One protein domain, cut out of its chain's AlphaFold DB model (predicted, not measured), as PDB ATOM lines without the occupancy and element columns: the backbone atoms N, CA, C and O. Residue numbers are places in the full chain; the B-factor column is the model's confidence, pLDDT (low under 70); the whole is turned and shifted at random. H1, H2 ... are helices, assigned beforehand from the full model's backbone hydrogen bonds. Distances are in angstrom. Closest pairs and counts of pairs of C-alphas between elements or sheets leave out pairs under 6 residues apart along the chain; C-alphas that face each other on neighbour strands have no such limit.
ATOM      1  N   ALA A 241     181.057 185.786 194.170       57.22
ATOM      2  CA  ALA A 241     181.741 185.017 193.126       57.22
ATOM      3  C   ALA A 241     183.207 184.716 193.499       57.22
ATOM      4  O   ALA A 241     183.653 183.570 193.406       57.22
ATOM      5  N   ARG A 242     183.937 185.705 194.044       59.69
ATOM      6  CA  ARG A 242     185.303 185.509 194.569       59.69
ATOM      7  C   ARG A 242     185.348 184.567 195.776       59.69
ATOM      8  O   ARG A 242     186.323 183.831 195.943       59.69
ATOM      9  N   SER A 243     184.315 184.566 196.621       64.81
ATOM     10  CA  SER A 243     184.191 183.639 197.753       64.81
ATOM     11  C   SER A 243     183.941 182.199 197.287       64.81
ATOM     12  O   SER A 243     184.636 181.285 197.738       64.81
ATOM     13  N   ALA A 244     183.039 182.003 196.319       73.75
ATOM     14  CA  ALA A 244     182.738 180.696 195.736       73.75
ATOM     15  C   ALA A 244     183.954 180.085 195.013       73.75
ATOM     16  O   ALA A 244     184.295 178.925 195.247       73.75
ATOM     17  N   GLU A 245     184.692 180.879 194.229       76.88
ATOM     18  CA  GLU A 245     185.924 180.423 193.570       76.88
ATOM     19  C   GLU A 245     187.013 180.043 194.593       76.88
ATOM     20  O   GLU A 245     187.721 179.038 194.461       76.88
ATOM     21  N   LYS A 246     187.126 180.813 195.682       73.38
ATOM     22  CA  LYS A 246     188.068 180.542 196.775       73.38
ATOM     23  C   LYS A 246     187.703 179.280 197.557       73.38
ATOM     24  O   LYS A 246     188.615 178.602 198.040       73.38
ATOM     25  N   GLN A 247     186.416 178.964 197.673       72.88
ATOM     26  CA  GLN A 247     185.914 177.746 198.304       72.88
ATOM     27  C   GLN A 247     186.158 176.528 197.404       72.88
ATOM     28  O   GLN A 247     186.862 175.615 197.826       72.88
ATOM     29  N   ALA A 248     185.824 176.605 196.112       78.88
ATOM     30  CA  ALA A 248     186.132 175.553 195.137       78.88
ATOM     31  C   ALA A 248     187.643 175.242 195.050       78.88
ATOM     32  O   ALA A 248     188.071 174.086 194.959       78.88
ATOM     33  N   LYS A 249     188.502 176.268 195.151       78.38
ATOM     34  CA  LYS A 249     189.965 176.099 195.185       78.38
ATOM     35  C   LYS A 249     190.469 175.468 196.490       78.38
ATOM     36  O   LYS A 249     191.533 174.837 196.488       78.38
ATOM     37  N   ARG A 250     189.750 175.637 197.607       77.75
ATOM     38  CA  ARG A 250     190.030 174.957 198.884       77.75
ATOM     39  C   ARG A 250     189.596 173.498 198.824       77.75
ATOM     40  O   ARG A 250     190.427 172.647 199.130       77.75
ATOM     41  N   ASP A 251     188.410 173.225 198.300       80.69
ATOM     42  CA  ASP A 251     187.858 171.873 198.189       80.69
ATOM     43  C   ASP A 251     188.717 171.014 197.253       80.69
ATOM     44  O   ASP A 251     189.173 169.932 197.624       80.69
ATOM     45  N   ARG A 252     189.128 171.560 196.099       84.00
ATOM     46  CA  ARG A 252     190.072 170.892 195.182       84.00
ATOM     47  C   ARG A 252     191.446 170.642 195.817       84.00
ATOM     48  O   ARG A 252     192.132 169.669 195.498       84.00
ATOM     49  N   LYS A 253     191.889 171.518 196.725       82.12
ATOM     50  CA  LYS A 253     193.153 171.355 197.467       82.12
ATOM     51  C   LYS A 253     193.029 170.315 198.578       82.12
ATOM     52  O   LYS A 253     194.035 169.681 198.899       82.12
ATOM     53  N   GLU A 254     191.851 170.154 199.166       81.62
ATOM     54  CA  GLU A 254     191.558 169.121 200.157       81.62
ATOM     55  C   GLU A 254     191.404 167.750 199.512       81.62
ATOM     56  O   GLU A 254     192.085 166.825 199.952       81.62
ATOM     57  N   GLN A 255     190.695 167.648 198.387       79.06
ATOM     58  CA  GLN A 255     190.616 166.425 197.583       79.06
ATOM     59  C   GLN A 255     192.010 165.941 197.156       79.06
ATOM     60  O   GLN A 255     192.391 164.809 197.442       79.06
ATOM     61  N   ARG A 256     192.865 166.831 196.623       80.25
ATOM     62  CA  ARG A 256     194.253 166.480 196.250       80.25
ATOM     63  C   ARG A 256     195.133 166.097 197.449       80.25
ATOM     64  O   ARG A 256     196.183 165.471 197.295       80.25
ATOM     65  N   ARG A 257     194.773 166.534 198.660       77.50
ATOM     66  CA  ARG A 257     195.473 166.170 199.903       77.50
ATOM     67  C   ARG A 257     194.982 164.840 200.463       77.50
ATOM     68  O   ARG A 257     195.816 164.140 201.029       77.50
ATOM     69  N   ALA A 258     193.699 164.527 200.307       77.56
ATOM     70  CA  ALA A 258     193.106 163.242 200.651       77.56
ATOM     71  C   ALA A 258     193.620 162.143 199.712       77.56
ATOM     72  O   ALA A 258     194.141 161.141 200.187       77.56
ATOM     73  N   GLU A 259     193.649 162.395 198.402       76.62
ATOM     74  CA  GLU A 259     194.208 161.468 197.407       76.62
ATOM     75  C   GLU A 259     195.701 161.190 197.665       76.62
ATOM     76  O   GLU A 259     196.162 160.051 197.643       76.62
ATOM     77  N   ARG A 260     196.480 162.228 198.008       74.69
ATOM     78  CA  ARG A 260     197.895 162.066 198.383       74.69
ATOM     79  C   ARG A 260     198.080 161.363 199.733       74.69
ATOM     80  O   ARG A 260     199.165 160.849 199.976       74.69
ATOM     81  N   ALA A 261     197.082 161.394 200.616       71.12
ATOM     82  CA  ALA A 261     197.103 160.655 201.875       71.12
ATOM     83  C   ALA A 261     196.785 159.172 201.643       71.12
ATOM     84  O   ALA A 261     197.504 158.332 202.165       71.12
ATOM     85  N   GLN A 262     195.816 158.859 200.777       67.88
ATOM     86  CA  GLN A 262     195.513 157.483 200.368       67.88
ATOM     87  C   GLN A 262     196.686 156.844 199.610       67.88
ATOM     88  O   GLN A 262     197.145 155.777 199.991       67.88
ATOM     89  N   ARG A 263     197.306 157.558 198.656       66.44
ATOM     90  CA  ARG A 263     198.546 157.113 197.977       66.44
ATOM     91  C   ARG A 263     199.761 156.951 198.906       66.44
ATOM     92  O   ARG A 263     200.795 156.463 198.468       66.44
ATOM     93  N   LYS A 264     199.695 157.455 200.143       59.06
ATOM     94  CA  LYS A 264     200.763 157.352 201.151       59.06
ATOM     95  C   LYS A 264     200.505 156.250 202.180       59.06
ATOM     96  O   LYS A 264     201.457 155.888 202.853       59.06
ATOM     97  N   ALA A 265     199.269 155.762 202.284       57.53
ATOM     98  CA  ALA A 265     198.911 154.593 203.085       57.53
ATOM     99  C   ALA A 265     199.303 153.279 202.381       57.53
ATOM    100  O   ALA A 265     199.570 152.288 203.041       57.53
ATOM    101  N   ASP A 266     199.427 153.306 201.052       53.38
ATOM    102  CA  ASP A 266     199.863 152.172 200.220       53.38
ATOM    103  C   ASP A 266     201.401 151.981 200.192       53.38
ATOM    104  O   ASP A 266     201.948 151.177 199.449       53.38
ATOM    105  N   THR A 267     202.149 152.768 200.977       52.84
ATOM    106  CA  THR A 267     203.599 152.599 201.177       52.84
ATOM    107  C   THR A 267     203.822 152.394 202.674       52.84
ATOM    108  O   THR A 267     203.690 153.349 203.437       52.84
ATOM    109  N   GLY A 268     204.055 151.139 203.072       51.56
ATOM    110  CA  GLY A 268     203.942 150.641 204.449       51.56
ATOM    111  C   GLY A 268     204.743 151.372 205.537       51.56
ATOM    112  O   GLY A 268     205.675 152.118 205.243       51.56
ATOM    113  N   GLU A 269     204.308 151.125 206.781       54.53
ATOM    114  CA  GLU A 269     204.814 151.434 208.143       54.53
ATOM    115  C   GLU A 269     205.435 152.821 208.441       54.53
ATOM    116  O   GLU A 269     205.122 153.420 209.468       54.53
ATOM    117  N   ASP A 270     206.208 153.432 207.542       54.03
ATOM    118  CA  ASP A 270     206.743 154.800 207.684       54.03
ATOM    119  C   ASP A 270     205.690 155.901 207.405       54.03
ATOM    120  O   ASP A 270     205.872 157.091 207.710       54.03
ATOM    121  N   GLY A 271     204.563 155.529 206.788       57.41
ATOM    122  CA  GLY A 271     203.440 156.424 206.498       57.41
ATOM    123  C   GLY A 271     202.664 156.853 207.747       57.41
ATOM    124  O   GLY A 271     202.274 158.025 207.857       57.41
ATOM    125  N   ASP A 272     202.498 155.938 208.702       64.81
ATOM    126  CA  ASP A 272     201.636 156.112 209.873       64.81
ATOM    127  C   ASP A 272     202.260 157.021 210.931       64.81
ATOM    128  O   ASP A 272     201.596 157.930 211.446       64.81
ATOM    129  N   GLU A 273     203.567 156.897 211.167       70.12
ATOM    130  CA  GLU A 273     204.285 157.786 212.087       70.12
ATOM    131  C   GLU A 273     204.303 159.230 211.555       70.12
ATOM    132  O   GLU A 273     204.036 160.210 212.262       70.12
ATOM    133  N   LYS A 274     204.487 159.389 210.240       75.50
ATOM    134  CA  LYS A 274     204.418 160.698 209.579       75.50
ATOM    135  C   LYS A 274     203.007 161.292 209.595       75.50
ATOM    136  O   LYS A 274     202.860 162.523 209.650       75.50
ATOM    137  N   ALA A 275     201.970 160.459 209.531       80.19
ATOM    138  CA  ALA A 275     200.582 160.886 209.666       80.19
ATOM    139  C   ALA A 275     200.280 161.353 211.100       80.19
ATOM    140  O   ALA A 275     199.744 162.457 211.264       80.19
ATOM    141  N   ARG A 276     200.722 160.604 212.120       81.38
ATOM    142  CA  ARG A 276     200.620 160.974 213.543       81.38
ATOM    143  C   ARG A 276     201.323 162.292 213.853       81.38
ATOM    144  O   ARG A 276     200.682 163.226 214.338       81.38
ATOM    145  N   LEU A 277     202.588 162.448 213.461       79.81
ATOM    146  CA  LEU A 277     203.352 163.689 213.663       79.81
ATOM    147  C   LEU A 277     202.668 164.910 213.027       79.81
ATOM    148  O   LEU A 277     202.686 166.022 213.568       79.81
ATOM    149  N   LYS A 278     202.020 164.727 211.872       87.50
ATOM    150  CA  LYS A 278     201.285 165.798 211.190       87.50
ATOM    151  C   LYS A 278     199.974 166.151 211.893       87.50
ATOM    152  O   LYS A 278     199.596 167.323 211.855       87.50
ATOM    153  N   GLN A 279     199.295 165.188 212.512       82.81
ATOM    154  CA  GLN A 279     198.104 165.432 213.331       82.81
ATOM    155  C   GLN A 279     198.468 166.159 214.632       82.81
ATOM    156  O   GLN A 279     197.882 167.203 214.915       82.81
ATOM    157  N   VAL A 280     199.524 165.728 215.329       86.31
ATOM    158  CA  VAL A 280     200.049 166.405 216.532       86.31
ATOM    159  C   VAL A 280     200.431 167.857 216.225       86.31
ATOM    160  O   VAL A 280     200.041 168.791 216.927       86.31
ATOM    161  N   LYS A 281     201.112 168.093 215.097       89.69
ATOM    162  CA  LYS A 281     201.490 169.450 214.668       89.69
ATOM    163  C   LYS A 281     200.290 170.335 214.308       89.69
ATOM    164  O   LYS A 281     200.400 171.561 214.386       89.69
ATOM    165  N   ARG A 282     199.166 169.749 213.880       89.12
ATOM    166  CA  ARG A 282     197.908 170.477 213.639       89.12
ATOM    167  C   ARG A 282     197.236 170.835 214.961       89.12
ATOM    168  O   ARG A 282     196.975 172.016 215.159       89.12
ATOM    169  N   ALA A 283     197.103 169.878 215.877       90.19
ATOM    170  CA  ALA A 283     196.539 170.103 217.206       90.19
ATOM    171  C   ALA A 283     197.271 171.233 217.953       90.19
ATOM    172  O   ALA A 283     196.651 172.215 218.350       90.19
ATOM    173  N   HIS A 284     198.606 171.190 217.992       89.38
ATOM    174  CA  HIS A 284     199.415 172.236 218.629       89.38
ATOM    175  C   HIS A 284     199.278 173.612 217.941       89.38
ATOM    176  O   HIS A 284     199.376 174.673 218.565       89.38
ATOM    177  N   LYS A 285     199.049 173.639 216.621       91.75
ATOM    178  CA  LYS A 285     198.824 174.894 215.887       91.75
ATOM    179  C   LYS A 285     197.451 175.492 216.196       91.75
ATOM    180  O   LYS A 285     197.348 176.719 216.268       91.75
ATOM    181  N   ASP A 286     196.434 174.656 216.354       86.75
ATOM    182  CA  ASP A 286     195.072 175.088 216.659       86.75
ATOM    183  C   ASP A 286     194.940 175.507 218.129       86.75
ATOM    184  O   ASP A 286     194.360 176.553 218.410       86.75
ATOM    185  N   GLU A 287     195.613 174.817 219.050       92.00
ATOM    186  CA  GLU A 287     195.753 175.231 220.451       92.00
ATOM    187  C   GLU A 287     196.434 176.602 220.579       92.00
ATOM    188  O   GLU A 287     195.926 177.514 221.236       92.00
ATOM    189  N   ARG A 288     197.537 176.825 219.848       90.56
ATOM    190  CA  ARG A 288     198.213 178.132 219.815       90.56
ATOM    191  C   ARG A 288     197.316 179.247 219.268       90.56
ATOM    192  O   ARG A 288     197.463 180.403 219.672       90.56
ATOM    193  N   ARG A 289     196.422 178.936 218.324       91.19
ATOM    194  CA  ARG A 289     195.451 179.901 217.787       91.19
ATOM    195  C   ARG A 289     194.380 180.232 218.818       91.19
ATOM    196  O   ARG A 289     194.177 181.420 219.050       91.19
ATOM    197  N   LYS A 290     193.817 179.224 219.490       90.44
ATOM    198  CA  LYS A 290     192.854 179.404 220.588       90.44
ATOM    199  C   LYS A 290     193.438 180.263 221.712       90.44
ATOM    200  O   LYS A 290     192.861 181.288 222.045       90.44
ATOM    201  N   ARG A 291     194.664 179.970 222.164       91.50
ATOM    202  CA  ARG A 291     195.364 180.775 223.185       91.50
ATOM    203  C   ARG A 291     195.599 182.227 222.751       91.50
ATOM    204  O   ARG A 291     195.560 183.150 223.562       91.50
ATOM    205  N   LYS A 292     195.883 182.462 221.463       91.94
ATOM    206  CA  LYS A 292     196.065 183.824 220.929       91.94
ATOM    207  C   LYS A 292     194.738 184.581 220.854       91.94
ATOM    208  O   LYS A 292     194.731 185.788 221.066       91.94
ATOM    209  N   GLU A 293     193.652 183.895 220.525       89.81
ATOM    210  CA  GLU A 293     192.308 184.463 220.442       89.81
ATOM    211  C   GLU A 293     191.738 184.778 221.825       89.81
ATOM    212  O   GLU A 293     191.294 185.898 222.046       89.81
ATOM    213  N   GLU A 294     191.903 183.875 222.789       90.06
ATOM    214  CA  GLU A 294     191.575 184.096 224.200       90.06
ATOM    215  C   GLU A 294     192.338 185.298 224.773       90.06
ATOM    216  O   GLU A 294     191.744 186.198 225.358       90.06
ATOM    217  N   LYS A 295     193.644 185.410 224.490       88.75
ATOM    218  CA  LYS A 295     194.438 186.580 224.900       88.75
ATOM    219  C   LYS A 295     193.976 187.883 224.234       88.75
ATOM    220  O   LYS A 295     194.116 188.953 224.823       88.75
ATOM    221  N   ARG A 296     193.454 187.825 223.002       87.38
ATOM    222  CA  ARG A 296     192.859 188.997 222.334       87.38
ATOM    223  C   ARG A 296     191.508 189.355 222.943       87.38
ATOM    224  O   ARG A 296     191.262 190.542 223.119       87.38
ATOM    225  N   ARG A 297     190.690 188.361 223.295       87.56
ATOM    226  CA  ARG A 297     189.392 188.545 223.951       87.56
ATOM    227  C   ARG A 297     189.551 189.135 225.354       87.56
ATOM    228  O   ARG A 297     188.971 190.176 225.618       87.56
ATOM    229  N   ALA A 298     190.463 188.602 226.165       84.88
ATOM    230  CA  ALA A 298     190.790 189.155 227.481       84.88
ATOM    231  C   ALA A 298     191.321 190.601 227.407       84.88
ATOM    232  O   ALA A 298     191.062 191.418 228.285       84.88
ATOM    233  N   ARG A 299     192.061 190.950 226.343       82.88
ATOM    234  CA  ARG A 299     192.529 192.329 226.127       82.88
ATOM    235  C   ARG A 299     191.410 193.265 225.663       82.88
ATOM    236  O   ARG A 299     191.476 194.440 225.989       82.88
ATOM    237  N   ALA A 300     190.429 192.750 224.920       80.38
ATOM    238  CA  ALA A 300     189.257 193.502 224.480       80.38
ATOM    239  C   ALA A 300     188.284 193.762 225.641       80.38
ATOM    240  O   ALA A 300     187.815 194.885 225.794       80.38
ATOM    241  N   GLU A 301     188.063 192.766 226.503       76.50
ATOM    242  CA  GLU A 301     187.259 192.899 227.727       76.50
ATOM    243  C   GLU A 301     187.915 193.883 228.711       76.50
ATOM    244  O   GLU A 301     187.242 194.743 229.264       76.50
ATOM    245  N   LYS A 302     189.252 193.874 228.823       72.88
ATOM    246  CA  LYS A 302     190.001 194.845 229.641       72.88
ATOM    247  C   LYS A 302     190.048 196.269 229.059       72.88
ATOM    248  O   LYS A 302     190.425 197.193 229.768       72.88
TER     249      LYS A 302
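What this domain is: This is residues 241 to 302 of the 364 residues of the protein "G-patch domain-containing protein" of Hortaea werneckii (UniProt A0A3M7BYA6). Two long helices meet near one end of each in a flat, open V, with H2 the longer arm and H1 the other, and the tight link at the corner. Residues 241 to 260, which belong to H1, and residues 276 to 302, of which 276 to 301 belong to H2, stand free. The printed part has 62 residues with two named helices, H1 then H2, and no named strand; the class is all helix. The whole is extended, with a radius of gyration of the C-alphas of 17.4 A and spans of 53 by 37 by 6 A.

Where its parts are: H2, residues 270 to 301, is 47.3 A long and ends with C-alpha 301 at (187.259, 192.899, 227.727). H1, residues 241 to 265, is 36.3 A long and begins with C-alpha 241 at (181.741, 185.017, 193.126).

How they stand to each other: H2 and H1 touch only at the corner by their link, and only just, with 3 pairs of C-alphas within 8 A. Residues 271 to 272 of H2 and 264 to 265 of H1 alone take part; the closest C-alphas, of Gly 271 and Ala 265, are 6.0 A apart. The helices run opposite ways at a steep tilt of 35.4 degrees, only just past shallow. Every O i to N i+4 pair is within hydrogen-bond range in H1, and 27 of 28 in H2.

The domain as a whole: The two C-alphas farthest apart, of Asp 266 and Lys 302, are 52.8 A apart. The printed part has no cut. Mean pLDDT of the printed part is 77.2; residues 241 to 243 and 262 to 272 are under 70.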